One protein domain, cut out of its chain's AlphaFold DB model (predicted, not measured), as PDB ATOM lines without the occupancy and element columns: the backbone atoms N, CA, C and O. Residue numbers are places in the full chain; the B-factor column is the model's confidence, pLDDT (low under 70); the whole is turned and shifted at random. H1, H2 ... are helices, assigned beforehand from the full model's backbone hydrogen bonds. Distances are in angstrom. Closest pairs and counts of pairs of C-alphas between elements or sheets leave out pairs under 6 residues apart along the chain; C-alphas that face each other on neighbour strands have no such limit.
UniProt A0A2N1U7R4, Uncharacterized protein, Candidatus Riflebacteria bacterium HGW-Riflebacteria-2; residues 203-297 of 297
ATOM      1  N   LYS A 203     -19.403  33.885 -41.287       62.09
ATOM      2  CA  LYS A 203     -18.431  32.788 -41.361       62.09
ATOM      3  C   LYS A 203     -17.080  33.180 -40.766       62.09
ATOM      4  O   LYS A 203     -16.434  32.320 -40.167       62.09
ATOM      5  N   ALA A 204     -16.660  34.442 -40.887       62.19
ATOM      6  CA  ALA A 204     -15.447  34.929 -40.227       62.19
ATOM      7  C   ALA A 204     -15.563  34.855 -38.698       62.19
ATOM      8  O   ALA A 204     -14.687  34.293 -38.036       62.19
ATOM      9  N   ALA A 205     -16.670  35.335 -38.133       65.50
ATOM     10  CA  ALA A 205     -16.909  35.264 -36.697       65.50
ATOM     11  C   ALA A 205     -17.041  33.809 -36.205       65.50
ATOM     12  O   ALA A 205     -16.519  33.461 -35.146       65.50
ATOM     13  N   ARG A 206     -17.641  32.913 -36.998       67.56
ATOM     14  CA  ARG A 206     -17.672  31.475 -36.694       67.56
ATOM     15  C   ARG A 206     -16.274  30.841 -36.689       67.56
ATOM     16  O   ARG A 206     -15.948  30.164 -35.718       67.56
ATOM     17  N   CYS A 207     -15.425  31.128 -37.688       59.94
ATOM     18  CA  CYS A 207     -14.003  30.720 -37.718       59.94
ATOM     19  C   CYS A 207     -13.298  31.139 -36.426       59.94
ATOM     20  O   CYS A 207     -12.643  30.334 -35.764       59.94
ATOM     21  N   PHE A 208     -13.475  32.405 -36.050       67.56
ATOM     22  CA  PHE A 208     -12.873  33.003 -34.868       67.56
ATOM     23  C   PHE A 208     -13.299  32.308 -33.564       67.56
ATOM     24  O   PHE A 208     -12.480  32.107 -32.664       67.56
ATOM     25  N   MET A 209     -14.561  31.887 -33.461       68.88
ATOM     26  CA  MET A 209     -15.074  31.186 -32.282       68.88
ATOM     27  C   MET A 209     -14.697  29.703 -32.242       68.88
ATOM     28  O   MET A 209     -14.248  29.222 -31.203       68.88
ATOM     29  N   GLU A 210     -14.850  28.978 -33.354       62.94
ATOM     30  CA  GLU A 210     -14.575  27.534 -33.439       62.94
ATOM     31  C   GLU A 210     -13.101  27.207 -33.171       62.94
ATOM     32  O   GLU A 210     -12.790  26.158 -32.607       62.94
ATOM     33  N   ASN A 211     -12.198  28.130 -33.514       57.19
ATOM     34  CA  ASN A 211     -10.761  27.999 -33.271       57.19
ATOM     35  C   ASN A 211     -10.312  28.601 -31.926       57.19
ATOM     36  O   ASN A 211      -9.114  28.693 -31.664       57.19
ATOM     37  N   GLU A 212     -11.258  29.028 -31.080       58.84
ATOM     38  CA  GLU A 212     -11.014  29.632 -29.764       58.84
ATOM     39  C   GLU A 212     -10.039  30.833 -29.790       58.84
ATOM     40  O   GLU A 212      -9.360  31.125 -28.802       58.84
ATOM     41  N   VAL A 213      -9.995  31.568 -30.910       59.47
ATOM     42  CA  VAL A 213      -9.077  32.699 -31.159       59.47
ATOM     43  C   VAL A 213      -9.233  33.783 -30.093       59.47
ATOM     44  O   VAL A 213      -8.251  34.397 -29.670       59.47
ATOM     45  N   PHE A 214     -10.460  33.990 -29.610       63.84
ATOM     46  CA  PHE A 214     -10.814  35.003 -28.616       63.84
ATOM     47  C   PHE A 214     -10.055  34.889 -27.289       63.84
ATOM     48  O   PHE A 214      -9.840  35.910 -26.645       63.84
ATOM     49  N   LYS A 215      -9.576  33.697 -26.909       61.59
ATOM     50  CA  LYS A 215      -8.791  33.493 -25.674       61.59
ATOM     51  C   LYS A 215      -7.387  34.091 -25.745       61.59
ATOM     52  O   LYS A 215      -6.693  34.199 -24.744       61.59
ATOM     53  N   SER A 216      -6.951  34.465 -26.940       57.28
ATOM     54  CA  SER A 216      -5.591  34.913 -27.190       57.28
ATOM     55  C   SER A 216      -5.381  36.399 -26.885       57.28
ATOM     56  O   SER A 216      -6.335  37.169 -26.827       57.28
ATOM     57  N   ARG A 217      -4.123  36.824 -26.701       53.59
ATOM     58  CA  ARG A 217      -3.787  38.246 -26.476       53.59
ATOM     59  C   ARG A 217      -3.980  39.097 -27.732       53.59
ATOM     60  O   ARG A 217      -4.329  40.265 -27.639       53.59
ATOM     61  N   GLY A 218      -3.783  38.507 -28.913       57.84
ATOM     62  CA  GLY A 218      -3.990  39.194 -30.190       57.84
ATOM     63  C   GLY A 218      -5.449  39.243 -30.651       57.84
ATOM     64  O   GLY A 218      -5.709  39.763 -31.735       57.84
ATOM     65  N   SER A 219      -6.399  38.706 -29.881       65.31
ATOM     66  CA  SER A 219      -7.804  38.666 -30.291       65.31
ATOM     67  C   SER A 219      -8.470  40.037 -30.295       65.31
ATOM     68  O   SER A 219      -9.296  40.280 -31.166       65.31
ATOM     69  N   LEU A 220      -8.060  40.957 -29.417       72.62
ATOM     70  CA  LEU A 220      -8.559  42.335 -29.414       72.62
ATOM     71  C   LEU A 220      -8.266  43.039 -30.748       72.62
ATOM     72  O   LEU A 220      -9.146  43.633 -31.362       72.62
ATOM     73  N   GLN A 221      -7.036  42.900 -31.249       68.75
ATOM     74  CA  GLN A 221      -6.640  43.449 -32.551       68.75
ATOM     75  C   GLN A 221      -7.457  42.848 -33.699       68.75
ATOM     76  O   GLN A 221      -7.765  43.534 -34.671       68.75
ATOM     77  N   ILE A 222      -7.803  41.564 -33.588       69.69
ATOM     78  CA  ILE A 222      -8.634  40.874 -34.570       69.69
ATOM     79  C   ILE A 222     -10.079  41.389 -34.522       69.69
ATOM     80  O   ILE A 222     -10.619  41.747 -35.566       69.69
ATOM     81  N   ILE A 223     -10.679  41.476 -33.333       74.75
ATOM     82  CA  ILE A 223     -12.038  42.000 -33.121       74.75
ATOM     83  C   ILE A 223     -12.145  43.429 -33.664       74.75
ATOM     84  O   ILE A 223     -13.086  43.751 -34.382       74.75
ATOM     85  N   ASN A 224     -11.128  44.261 -33.441       80.12
ATOM     86  CA  ASN A 224     -11.096  45.623 -33.972       80.12
ATOM     87  C   ASN A 224     -11.047  45.685 -35.510       80.12
ATOM     88  O   ASN A 224     -11.434  46.697 -36.092       80.12
ATOM     89  N   SER A 225     -10.630  44.604 -36.175       75.75
ATOM     90  CA  SER A 225     -10.640  44.480 -37.639       75.75
ATOM     91  C   SER A 225     -11.920  43.859 -38.213       75.75
ATOM     92  O   SER A 225     -12.053  43.776 -39.434       75.75
ATOM     93  N   PHE A 226     -12.865  43.423 -37.371       80.19
ATOM     94  CA  PHE A 226     -14.137  42.880 -37.841       80.19
ATOM     95  C   PHE A 226     -14.977  43.942 -38.557       80.19
ATOM     96  O   PHE A 226     -15.104  45.094 -38.117       80.19
ATOM     97  N   ASN A 227     -15.600  43.510 -39.654       81.75
ATOM     98  CA  ASN A 227     -16.699  44.241 -40.263       81.75
ATOM     99  C   ASN A 227     -17.955  44.161 -39.370       81.75
ATOM    100  O   ASN A 227     -18.023  43.382 -38.412       81.75
ATOM    101  N   ASP A 228     -18.961  44.973 -39.681       88.38
ATOM    102  CA  ASP A 228     -20.167  45.083 -38.855       88.38
ATOM    103  C   ASP A 228     -20.949  43.766 -38.774       88.38
ATOM    104  O   ASP A 228     -21.523  43.444 -37.736       88.38
ATOM    105  N   GLU A 229     -20.958  42.977 -39.850       83.38
ATOM    106  CA  GLU A 229     -21.633  41.679 -39.882       83.38
ATOM    107  C   GLU A 229     -20.962  40.670 -38.937       83.38
ATOM    108  O   GLU A 229     -21.641  40.016 -38.142       83.38
ATOM    109  N   ALA A 230     -19.629  40.588 -38.964       82.75
ATOM    110  CA  ALA A 230     -18.851  39.738 -38.072       82.75
ATOM    111  C   ALA A 230     -19.013  40.169 -36.608       82.75
ATOM    112  O   ALA A 230     -19.208  39.313 -35.744       82.75
ATOM    113  N   MET A 231     -19.021  41.478 -36.325       89.00
ATOM    114  CA  MET A 231     -19.289  41.992 -34.975       89.00
ATOM    115  C   MET A 231     -20.688  41.625 -34.477       89.00
ATOM    116  O   MET A 231     -20.825  41.110 -33.367       89.00
ATOM    117  N   ARG A 232     -21.728  41.813 -35.302       87.31
ATOM    118  CA  ARG A 232     -23.107  41.423 -34.955       87.31
ATOM    119  C   ARG A 232     -23.210  39.930 -34.658       87.31
ATOM    120  O   ARG A 232     -23.882  39.544 -33.704       87.31
ATOM    121  N   TYR A 233     -22.555  39.084 -35.455       85.00
ATOM    122  CA  TYR A 233     -22.567  37.639 -35.228       85.00
ATOM    123  C   TYR A 233     -21.818  37.243 -33.953       85.00
ATOM    124  O   TYR A 233     -22.314  36.418 -33.182       85.00
ATOM    125  N   LEU A 234     -20.655  37.853 -33.702       84.44
ATOM    126  CA  LEU A 234     -19.865  37.616 -32.496       84.44
ATOM    127  C   LEU A 234     -20.679  37.937 -31.235       84.44
ATOM    128  O   LEU A 234     -20.745  37.107 -30.330       84.44
ATOM    129  N   VAL A 235     -21.364  39.088 -31.212       86.56
ATOM    130  CA  VAL A 235     -22.213  39.502 -30.085       86.56
ATOM    131  C   VAL A 235     -23.419  38.576 -29.907       86.56
ATOM    132  O   VAL A 235     -23.699  38.131 -28.797       86.56
ATOM    133  N   LYS A 236     -24.094  38.190 -30.995       82.00
ATOM    134  CA  LYS A 236     -25.210  37.224 -30.934       82.00
ATOM    135  C   LYS A 236     -24.792  35.848 -30.409       82.00
ATOM    136  O   LYS A 236     -25.629  35.102 -29.910       82.00
ATOM    137  N   SER A 237     -23.512  35.505 -30.523       77.44
ATOM    138  CA  SER A 237     -22.987  34.191 -30.146       77.44
ATOM    139  C   SER A 237     -22.529  34.100 -28.689       77.44
ATOM    140  O   SER A 237     -22.208  33.003 -28.227       77.44
ATOM    141  N   ILE A 238     -22.529  35.217 -27.950       75.94
ATOM    142  CA  ILE A 238     -22.113  35.284 -26.540       75.94
ATOM    143  C   ILE A 238     -22.870  34.250 -25.696       75.94
ATOM    144  O   ILE A 238     -22.234  33.445 -25.006       75.94
ATOM    145  N   ARG A 239     -24.201  34.184 -25.846       72.25
ATOM    146  CA  ARG A 239     -25.052  33.243 -25.107       72.25
ATOM    147  C   ARG A 239     -24.742  31.790 -25.423       72.25
ATOM    148  O   ARG A 239     -24.518  30.982 -24.524       72.25
ATOM    149  N   GLY A 240     -24.696  31.459 -26.715       69.12
ATOM    150  CA  GLY A 240     -24.421  30.095 -27.172       69.12
ATOM    151  C   GLY A 240     -23.072  29.583 -26.667       69.12
ATOM    152  O   GLY A 240     -22.951  28.426 -26.260       69.12
ATOM    153  N   LEU A 241     -22.069  30.462 -26.610       65.06
ATOM    154  CA  LEU A 241     -20.766  30.141 -26.042       65.06
ATOM    155  C   LEU A 241     -20.834  29.932 -24.528       65.06
ATOM    156  O   LEU A 241     -20.308  28.928 -24.045       65.06
ATOM    157  N   LYS A 242     -21.490  30.829 -23.784       66.69
ATOM    158  CA  LYS A 242     -21.642  30.709 -22.326       66.69
ATOM    159  C   LYS A 242     -22.284  29.375 -21.947       66.69
ATOM    160  O   LYS A 242     -21.712  28.623 -21.160       66.69
ATOM    161  N   GLU A 243     -23.382  29.012 -22.606       68.31
ATOM    162  CA  GLU A 243     -24.058  27.731 -22.385       68.31
ATOM    163  C   GLU A 243     -23.178  26.524 -22.740       68.31
ATOM    164  O   GLU A 243     -23.176  25.521 -22.024       68.31
ATOM    165  N   MET A 244     -22.403  26.596 -23.829       66.00
ATOM    166  CA  MET A 244     -21.454  25.538 -24.188       66.00
ATOM    167  C   MET A 244     -20.367  25.337 -23.123       66.00
ATOM    168  O   MET A 244     -20.001  24.191 -22.847       66.00
ATOM    169  N   TYR A 245     -19.845  26.413 -22.529       62.06
ATOM    170  CA  TYR A 245     -18.823  26.344 -21.479       62.06
ATOM    171  C   TYR A 245     -19.391  25.874 -20.138       62.06
ATOM    172  O   TYR A 245     -18.800  25.001 -19.495       62.06
ATOM    173  N   GLU A 246     -20.568  26.367 -19.758       63.91
ATOM    174  CA  GLU A 246     -21.272  25.947 -18.544       63.91
ATOM    175  C   GLU A 246     -21.611  24.450 -18.579       63.91
ATOM    176  O   GLU A 246     -21.348  23.734 -17.611       63.91
ATOM    177  N   ARG A 247     -22.077  23.929 -19.725       64.44
ATOM    178  CA  ARG A 247     -22.320  22.484 -19.925       64.44
ATOM    179  C   ARG A 247     -21.055  21.631 -19.800       64.44
ATOM    180  O   ARG A 247     -21.151  20.447 -19.492       64.44
ATOM    181  N   ARG A 248     -19.871  22.208 -20.027       57.94
ATOM    182  CA  ARG A 248     -18.572  21.535 -19.848       57.94
ATOM    183  C   ARG A 248     -18.063  21.596 -18.402       57.94
ATOM    184  O   ARG A 248     -16.967  21.112 -18.135       57.94
ATOM    185  N   GLY A 249     -18.835  22.169 -17.472       44.81
ATOM    186  CA  GLY A 249     -18.459  22.306 -16.062       44.81
ATOM    187  C   GLY A 249     -17.355  23.338 -15.821       44.81
ATOM    188  O   GLY A 249     -16.769  23.373 -14.740       44.81
ATOM    189  N   ILE A 250     -17.056  24.172 -16.820       48.91
ATOM    190  CA  ILE A 250     -16.002  25.175 -16.750       48.91
ATOM    191  C   ILE A 250     -16.665  26.522 -16.449       48.91
ATOM    192  O   ILE A 250     -17.192  27.175 -17.346       48.91
ATOM    193  N   LYS A 251     -16.635  26.951 -15.181       47.00
ATOM    194  CA  LYS A 251     -16.930  28.345 -14.817       47.00
ATOM    195  C   LYS A 251     -15.723  29.197 -15.193       47.00
ATOM    196  O   LYS A 251     -14.773  29.286 -14.422       47.00
ATOM    197  N   LEU A 252     -15.739  29.774 -16.386       42.59
ATOM    198  CA  LEU A 252     -14.709  30.704 -16.834       42.59
ATOM    199  C   LEU A 252     -15.305  32.103 -16.931       42.59
ATOM    200  O   LEU A 252     -16.370  32.282 -17.522       42.59
ATOM    201  N   ALA A 253     -14.577  33.081 -16.387       51.72
ATOM    202  CA  ALA A 253     -14.614  34.440 -16.906       51.72
ATOM    203  C   ALA A 253     -14.498  34.322 -18.428       51.72
ATOM    204  O   ALA A 253     -13.568  33.683 -18.919       51.72
ATOM    205  N   ASN A 254     -15.530  34.746 -19.152       67.31
ATOM    206  CA  ASN A 254     -15.633  34.461 -20.574       67.31
ATOM    207  C   ASN A 254     -14.582  35.321 -21.293       67.31
ATOM    208  O   ASN A 254     -14.781  36.531 -21.376       67.31
ATOM    209  N   PRO A 255     -13.480  34.750 -21.825       68.31
ATOM    210  CA  PRO A 255     -12.397  35.558 -22.386       68.31
ATOM    211  C   PRO A 255     -12.867  36.357 -23.603       68.31
ATOM    212  O   PRO A 255     -12.300  37.388 -23.929       68.31
ATOM    213  N   LEU A 256     -13.940  35.913 -24.271       74.06
ATOM    214  CA  LEU A 256     -14.585  36.708 -25.307       74.06
ATOM    215  C   LEU A 256     -15.263  37.954 -24.723       74.06
ATOM    216  O   LEU A 256     -15.125  39.028 -25.292       74.06
ATOM    217  N   CYS A 257     -15.968  37.827 -23.598       79.00
ATOM    218  CA  CYS A 257     -16.582  38.962 -22.909       79.00
ATOM    219  C   CYS A 257     -15.531  39.975 -22.451       79.00
ATOM    220  O   CYS A 257     -15.714  41.161 -22.685       79.00
ATOM    221  N   GLU A 258     -14.413  39.514 -21.880       79.88
ATOM    222  CA  GLU A 258     -13.283  40.385 -21.517       79.88
ATOM    223  C   GLU A 258     -12.766  41.155 -22.737       79.88
ATOM    224  O   GLU A 258     -12.617  42.371 -22.689       79.88
ATOM    225  N   ARG A 259     -12.582  40.473 -23.871       79.12
ATOM    226  CA  ARG A 259     -12.121  41.113 -25.112       79.12
ATOM    227  C   ARG A 259     -13.142  42.064 -25.723       79.12
ATOM    228  O   ARG A 259     -12.748  43.040 -26.346       79.12
ATOM    229  N   LEU A 260     -14.436  41.789 -25.574       84.00
ATOM    230  CA  LEU A 260     -15.494  42.700 -26.005       84.00
ATOM    231  C   LEU A 260     -15.565  43.941 -25.114       84.00
ATOM    232  O   LEU A 260     -15.828  45.017 -25.643       84.00
ATOM    233  N   ILE A 261     -15.298  43.805 -23.812       84.75
ATOM    234  CA  ILE A 261     -15.147  44.944 -22.901       84.75
ATOM    235  C   ILE A 261     -13.926  45.765 -23.325       84.75
ATOM    236  O   ILE A 261     -14.078  46.938 -23.615       84.75
ATOM    237  N   GLU A 262     -12.758  45.142 -23.504       83.62
ATOM    238  CA  GLU A 262     -11.544  45.833 -23.977       83.62
ATOM    239  C   GLU A 262     -11.706  46.502 -25.360       83.62
ATOM    240  O   GLU A 262     -11.004  47.463 -25.669       83.62
ATOM    241  N   ALA A 263     -12.589  45.985 -26.223       85.75
ATOM    242  CA  ALA A 263     -12.890  46.570 -27.533       85.75
ATOM    243  C   ALA A 263     -13.854  47.766 -27.465       85.75
ATOM    244  O   ALA A 263     -13.986  48.471 -28.465       85.75
ATOM    245  N   GLU A 264     -14.521  47.965 -26.324       88.56
ATOM    246  CA  GLU A 264     -15.234  49.174 -25.899       88.56
ATOM    247  C   GLU A 264     -15.988  49.907 -27.028       88.56
ATOM    248  O   GLU A 264     -17.117  49.542 -27.366       88.56
ATOM    249  N   GLU A 265     -15.364  50.901 -27.669       88.06
ATOM    250  CA  GLU A 265     -15.947  51.712 -28.747       88.06
ATOM    251  C   GLU A 265     -16.489  50.871 -29.914       88.06
ATOM    252  O   GLU A 265     -17.517  51.202 -30.507       88.06
ATOM    253  N   LYS A 266     -15.813  49.764 -30.250       88.31
ATOM    254  CA  LYS A 266     -16.190  48.891 -31.367       88.31
ATOM    255  C   LYS A 266     -17.331  47.945 -31.000       88.31
ATOM    256  O   LYS A 266     -18.103  47.584 -31.883       88.31
ATOM    257  N   SER A 267     -17.437  47.509 -29.745       88.12
ATOM    258  CA  SER A 267     -18.432  46.518 -29.308       88.12
ATOM    259  C   SER A 267     -19.745  47.159 -28.851       88.12
ATOM    260  O   SER A 267     -20.814  46.588 -29.084       88.12
ATOM    261  N   LEU A 268     -19.681  48.358 -28.266       90.44
ATOM    262  CA  LEU A 268     -20.804  49.023 -27.606       90.44
ATOM    263  C   LEU A 268     -22.061  49.186 -28.486       90.44
ATOM    264  O   LEU A 268     -23.137  48.811 -28.015       90.44
ATOM    265  N   PRO A 269     -21.991  49.649 -29.753       92.12
ATOM    266  CA  PRO A 269     -23.193  49.815 -30.578       92.12
ATOM    267  C   PRO A 269     -23.928  48.492 -30.829       92.12
ATOM    268  O   PRO A 269     -25.155  48.431 -30.826       92.12
ATOM    269  N   PHE A 270     -23.176  47.404 -31.003       92.38
ATOM    270  CA  PHE A 270     -23.735  46.076 -31.247       92.38
ATOM    271  C   PHE A 270     -24.285  45.442 -29.967       92.38
ATOM    272  O   PHE A 270     -25.273  44.710 -30.017       92.38
ATOM    273  N   LEU A 271     -23.677  45.738 -28.815       90.31
ATOM    274  CA  LEU A 271     -24.213  45.348 -27.512       90.31
ATOM    275  C   LEU A 271     -25.523  46.085 -27.211       90.31
ATOM    276  O   LEU A 271     -26.463  45.461 -26.735       90.31
ATOM    277  N   GLN A 272     -25.634  47.372 -27.546       92.38
ATOM    278  CA  GLN A 272     -26.884  48.131 -27.397       92.38
ATOM    279  C   GLN A 272     -28.011  47.553 -28.263       92.38
ATOM    280  O   GLN A 272     -29.142  47.424 -27.796       92.38
ATOM    281  N   GLU A 273     -27.708  47.140 -29.496       91.12
ATOM    282  CA  GLU A 273     -28.666  46.406 -30.330       91.12
ATOM    283  C   GLU A 273     -29.063  45.060 -29.701       91.12
ATOM    284  O   GLU A 273     -30.241  44.705 -29.692       91.12
ATOM    285  N   ALA A 274     -28.100  44.307 -29.160       88.44
ATOM    286  CA  ALA A 274     -28.362  43.021 -28.514       88.44
ATOM    287  C   ALA A 274     -29.176  43.162 -27.214       88.44
ATOM    288  O   ALA A 274     -30.021  42.315 -26.934       88.44
ATOM    289  N   ALA A 275     -28.997  44.255 -26.470       90.50
ATOM    290  CA  ALA A 275     -29.774  44.584 -25.276       90.50
ATOM    291  C   ALA A 275     -31.262  44.836 -25.578       90.50
ATOM    292  O   ALA A 275     -32.106  44.668 -24.701       90.50
ATOM    293  N   ALA A 276     -31.596  45.208 -26.817       90.62
ATOM    294  CA  ALA A 276     -32.971  45.367 -27.286       90.62
ATOM    295  C   ALA A 276     -33.576  44.068 -27.866       90.62
ATOM    296  O   ALA A 276     -34.650  44.107 -28.465       90.62
ATOM    297  N   SER A 277     -32.888  42.927 -27.740       85.50
ATOM    298  CA  SER A 277     -33.364  41.646 -28.266       85.50
ATOM    299  C   SER A 277     -34.660  41.187 -27.589       85.50
ATOM    300  O   SER A 277     -34.814  41.293 -26.376       85.50
ATOM    301  N   GLU A 278     -35.568  40.593 -28.370       87.19
ATOM    302  CA  GLU A 278     -36.767  39.915 -27.851       87.19
ATOM    303  C   GLU A 278     -36.435  38.622 -27.084       87.19
ATOM    304  O   GLU A 278     -37.307  38.064 -26.422       87.19
ATOM    305  N   VAL A 279     -35.190  38.138 -27.175       84.19
ATOM    306  CA  VAL A 279     -34.686  36.974 -26.436       84.19
ATOM    307  C   VAL A 279     -34.110  37.462 -25.099       84.19
ATOM    308  O   VAL A 279     -33.030  38.066 -25.107       84.19
ATOM    309  N   PRO A 280     -34.787  37.213 -23.958       84.31
ATOM    310  CA  PRO A 280     -34.415  37.795 -22.668       84.31
ATOM    311  C   PRO A 280     -32.968  37.512 -22.262       84.31
ATOM    312  O   PRO A 280     -32.282  38.396 -21.766       84.31
ATOM    313  N   GLU A 281     -32.465  36.312 -22.541       81.94
ATOM    314  CA  GLU A 281     -31.121  35.887 -22.152       81.94
ATOM    315  C   GLU A 281     -30.018  36.641 -22.908       81.94
ATOM    316  O   GLU A 281     -28.968  36.940 -22.341       81.94
ATOM    317  N   ILE A 282     -30.251  36.957 -24.189       82.12
ATOM    318  CA  ILE A 282     -29.318  37.753 -25.001       82.12
ATOM    319  C   ILE A 282     -29.330  39.203 -24.515       82.12
ATOM    320  O   ILE A 282     -28.273  39.824 -24.394       82.12
ATOM    321  N   ALA A 283     -30.521  39.727 -24.212       86.38
ATOM    322  CA  ALA A 283     -30.683  41.080 -23.707       86.38
ATOM    323  C   ALA A 283     -29.997  41.263 -22.342       86.38
ATOM    324  O   ALA A 283     -29.261  42.230 -22.151       86.38
ATOM    325  N   GLU A 284     -30.176  40.314 -21.418       88.12
ATOM    326  CA  GLU A 284     -29.540  40.322 -20.096       88.12
ATOM    327  C   GLU A 284     -28.008  40.325 -20.192       88.12
ATOM    328  O   GLU A 284     -27.358  41.178 -19.587       88.12
ATOM    329  N   GLU A 285     -27.421  39.434 -20.997       86.62
ATOM    330  CA  GLU A 285     -25.962  39.358 -21.167       86.62
ATOM    331  C   GLU A 285     -25.377  40.617 -21.806       86.62
ATOM    332  O   GLU A 285     -24.314  41.090 -21.400       86.62
ATOM    333  N   ALA A 286     -26.075  41.191 -22.785       88.06
ATOM    334  CA  ALA A 286     -25.658  42.438 -23.403       88.06
ATOM    335  C   ALA A 286     -25.695  43.606 -22.404       88.06
ATOM    336  O   ALA A 286     -24.744  44.383 -22.344       88.06
ATOM    337  N   VAL A 287     -26.741  43.707 -21.575       90.25
ATOM    338  CA  VAL A 287     -26.846  44.734 -20.522       90.25
ATOM    339  C   VAL A 287     -25.740  44.584 -19.475       90.25
ATOM    340  O   VAL A 287     -25.176  45.591 -19.044       90.25
ATOM    341  N   GLU A 288     -25.403  43.359 -19.070       88.38
ATOM    342  CA  GLU A 288     -24.281  43.108 -18.155       88.38
ATOM    343  C   GLU A 288     -22.949  43.597 -18.740       88.38
ATOM    344  O   GLU A 288     -22.181  44.263 -18.043       88.38
ATOM    345  N   LEU A 289     -22.695  43.327 -20.025       88.00
ATOM    346  CA  LEU A 289     -21.476  43.768 -20.708       88.00
ATOM    347  C   LEU A 289     -21.418  45.283 -20.895       88.00
ATOM    348  O   LEU A 289     -20.360  45.870 -20.682       88.00
ATOM    349  N   ILE A 290     -22.541  45.924 -21.233       90.81
ATOM    350  CA  ILE A 290     -22.631  47.389 -21.320       90.81
ATOM    351  C   ILE A 290     -22.279  48.013 -19.970       90.81
ATOM    352  O   ILE A 290     -21.420  48.886 -19.909       90.81
ATOM    353  N   ARG A 291     -22.873  47.524 -18.875       90.00
ATOM    354  CA  ARG A 291     -22.558  48.028 -17.530       90.00
ATOM    355  C   ARG A 291     -21.083  47.856 -17.192       90.00
ATOM    356  O   ARG A 291     -20.499  48.767 -16.616       90.00
ATOM    357  N   ALA A 292     -20.492  46.709 -17.530       86.56
ATOM    358  CA  ALA A 292     -19.077  46.439 -17.283       86.56
ATOM    359  C   ALA A 292     -18.153  47.380 -18.073       86.56
ATOM    360  O   ALA A 292     -17.131  47.802 -17.542       86.56
ATOM    361  N   ILE A 293     -18.522  47.738 -19.306       85.50
ATOM    362  CA  ILE A 293     -17.832  48.774 -20.084       85.50
ATOM    363  C   ILE A 293     -17.964  50.132 -19.380       85.50
ATOM    364  O   ILE A 293     -16.963  50.773 -19.092       85.50
ATOM    365  N   GLU A 294     -19.182  50.541 -19.024       84.62
ATOM    366  CA  GLU A 294     -19.457  51.859 -18.430       84.62
ATOM    367  C   GLU A 294     -18.831  52.067 -17.039       84.62
ATOM    368  O   GLU A 294     -18.565  53.202 -16.659       84.62
ATOM    369  N   THR A 295     -18.606  50.997 -16.264       82.00
ATOM    370  CA  THR A 295     -18.004  51.073 -14.913       82.00
ATOM    371  C   THR A 295     -16.484  50.936 -14.882       82.00
ATOM    372  O   THR A 295     -15.892  51.211 -13.840       82.00
ATOM    373  N   ASN A 296     -15.851  50.525 -15.983       61.47
ATOM    374  CA  ASN A 296     -14.389  50.492 -16.111       61.47
ATOM    375  C   ASN A 296     -13.792  51.823 -16.623       61.47
ATOM    376  O   ASN A 296     -12.573  51.908 -16.778       61.47
ATOM    377  N   ILE A 297     -14.634  52.841 -16.845       49.59
ATOM    378  CA  ILE A 297     -14.282  54.233 -17.192       49.59
ATOM    379  C   ILE A 297     -14.063  55.053 -15.915       49.59
ATOM    380  O   ILE A 297     -13.078  55.829 -15.873       49.59
TER     381      ILE A 297
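AT A GLANCE: This is residues 203 to 297 of the 297 residues of an uncharacterized protein of Candidatus Riflebacteria bacterium HGW-Riflebacteria-2 (UniProt A0A2N1U7R4). A rounded body of short, mostly crossed helices is covered on one side by the helical hairpin of H6 and H7. H3 packs on H6 of this hairpin, while H4 and H5 pack on H7; on the side away from the hairpin, H1 packs on H3 and H2 on H5. The printed part has 95 residues with seven named helices, H1 to H7 in order along the chain, and no named strand; the class is all helix. The whole is compact, with a radius of gyration of the C-alphas of 12.4 A and spans of 30 by 28 by 26 A.

IN THESE COORDINATES: The longest helix, H7, holds residues 280 to 295 and measures 22.5 A from C-alpha 280 at (-34.415, 37.795, -22.668) to C-alpha 295 at (-18.004, 51.073, -14.913). Before it comes H6, residues 268 to 275, 10.3 A long. H5 holds residues 255 to 262, 10.4 A; H4 holds residues 238 to 247, 14.4 A; H3 holds residues 228 to 236, 12.2 A. H2 holds residues 219 to 224, 8.5 A. H1 holds residues 203 to 210, 10.3 A, and begins with C-alpha 203 at (-18.431, 32.788, -41.361).

HOW THE PARTS SIT: H7 is the hub, touching three helices. H6 and H7 form a hairpin at a shallow tilt of 33 degrees, only just short of steep; their closest C-alphas, of Ala 275 and Ala 283, are 3.9 A apart. H7 touches H4 with residues 281 to 285 alone, about perpendicular at 76 degrees, and the closest C-alphas are those of Arg 239 and Ile 282, 6.2 A. It touches H5 with residues 289 to 293 alone, at a steep tilt of 48 degrees, the same way; the closest C-alphas are those of Ile 261 and Ile 293, 5.5 A. H3 touches H6 at a steep tilt of 45 degrees, with the closest C-alphas, of Arg 232 and Phe 270, 6.0 A apart. H1 touches H3 at a tilt of 36 degrees, only just steep, with the C-alphas of Ala 205 and Ala 230 closest at 5.1 A. H2 touches H5 at a steep tilt of 46 degrees, with the C-alphas of Leu 220 and Arg 259 closest at 5.7 A. H3 and H4 meet only through their link. H1 and H2 are apart from each other and from H6 and H7. In H1 to H7, every O i to N i+4 pair is within hydrogen-bond range.

THE WHOLE: The two C-alphas farthest apart, of Arg 248 and Ile 297, are 33.1 A apart. The printed part has no cut and ends at the chain's last residue, 297. No link is long. The mean pLDDT of the printed part is 75.5; it is under 70 in residues 203 to 219, 221 to 222, 240 to 255 and 296 to 297.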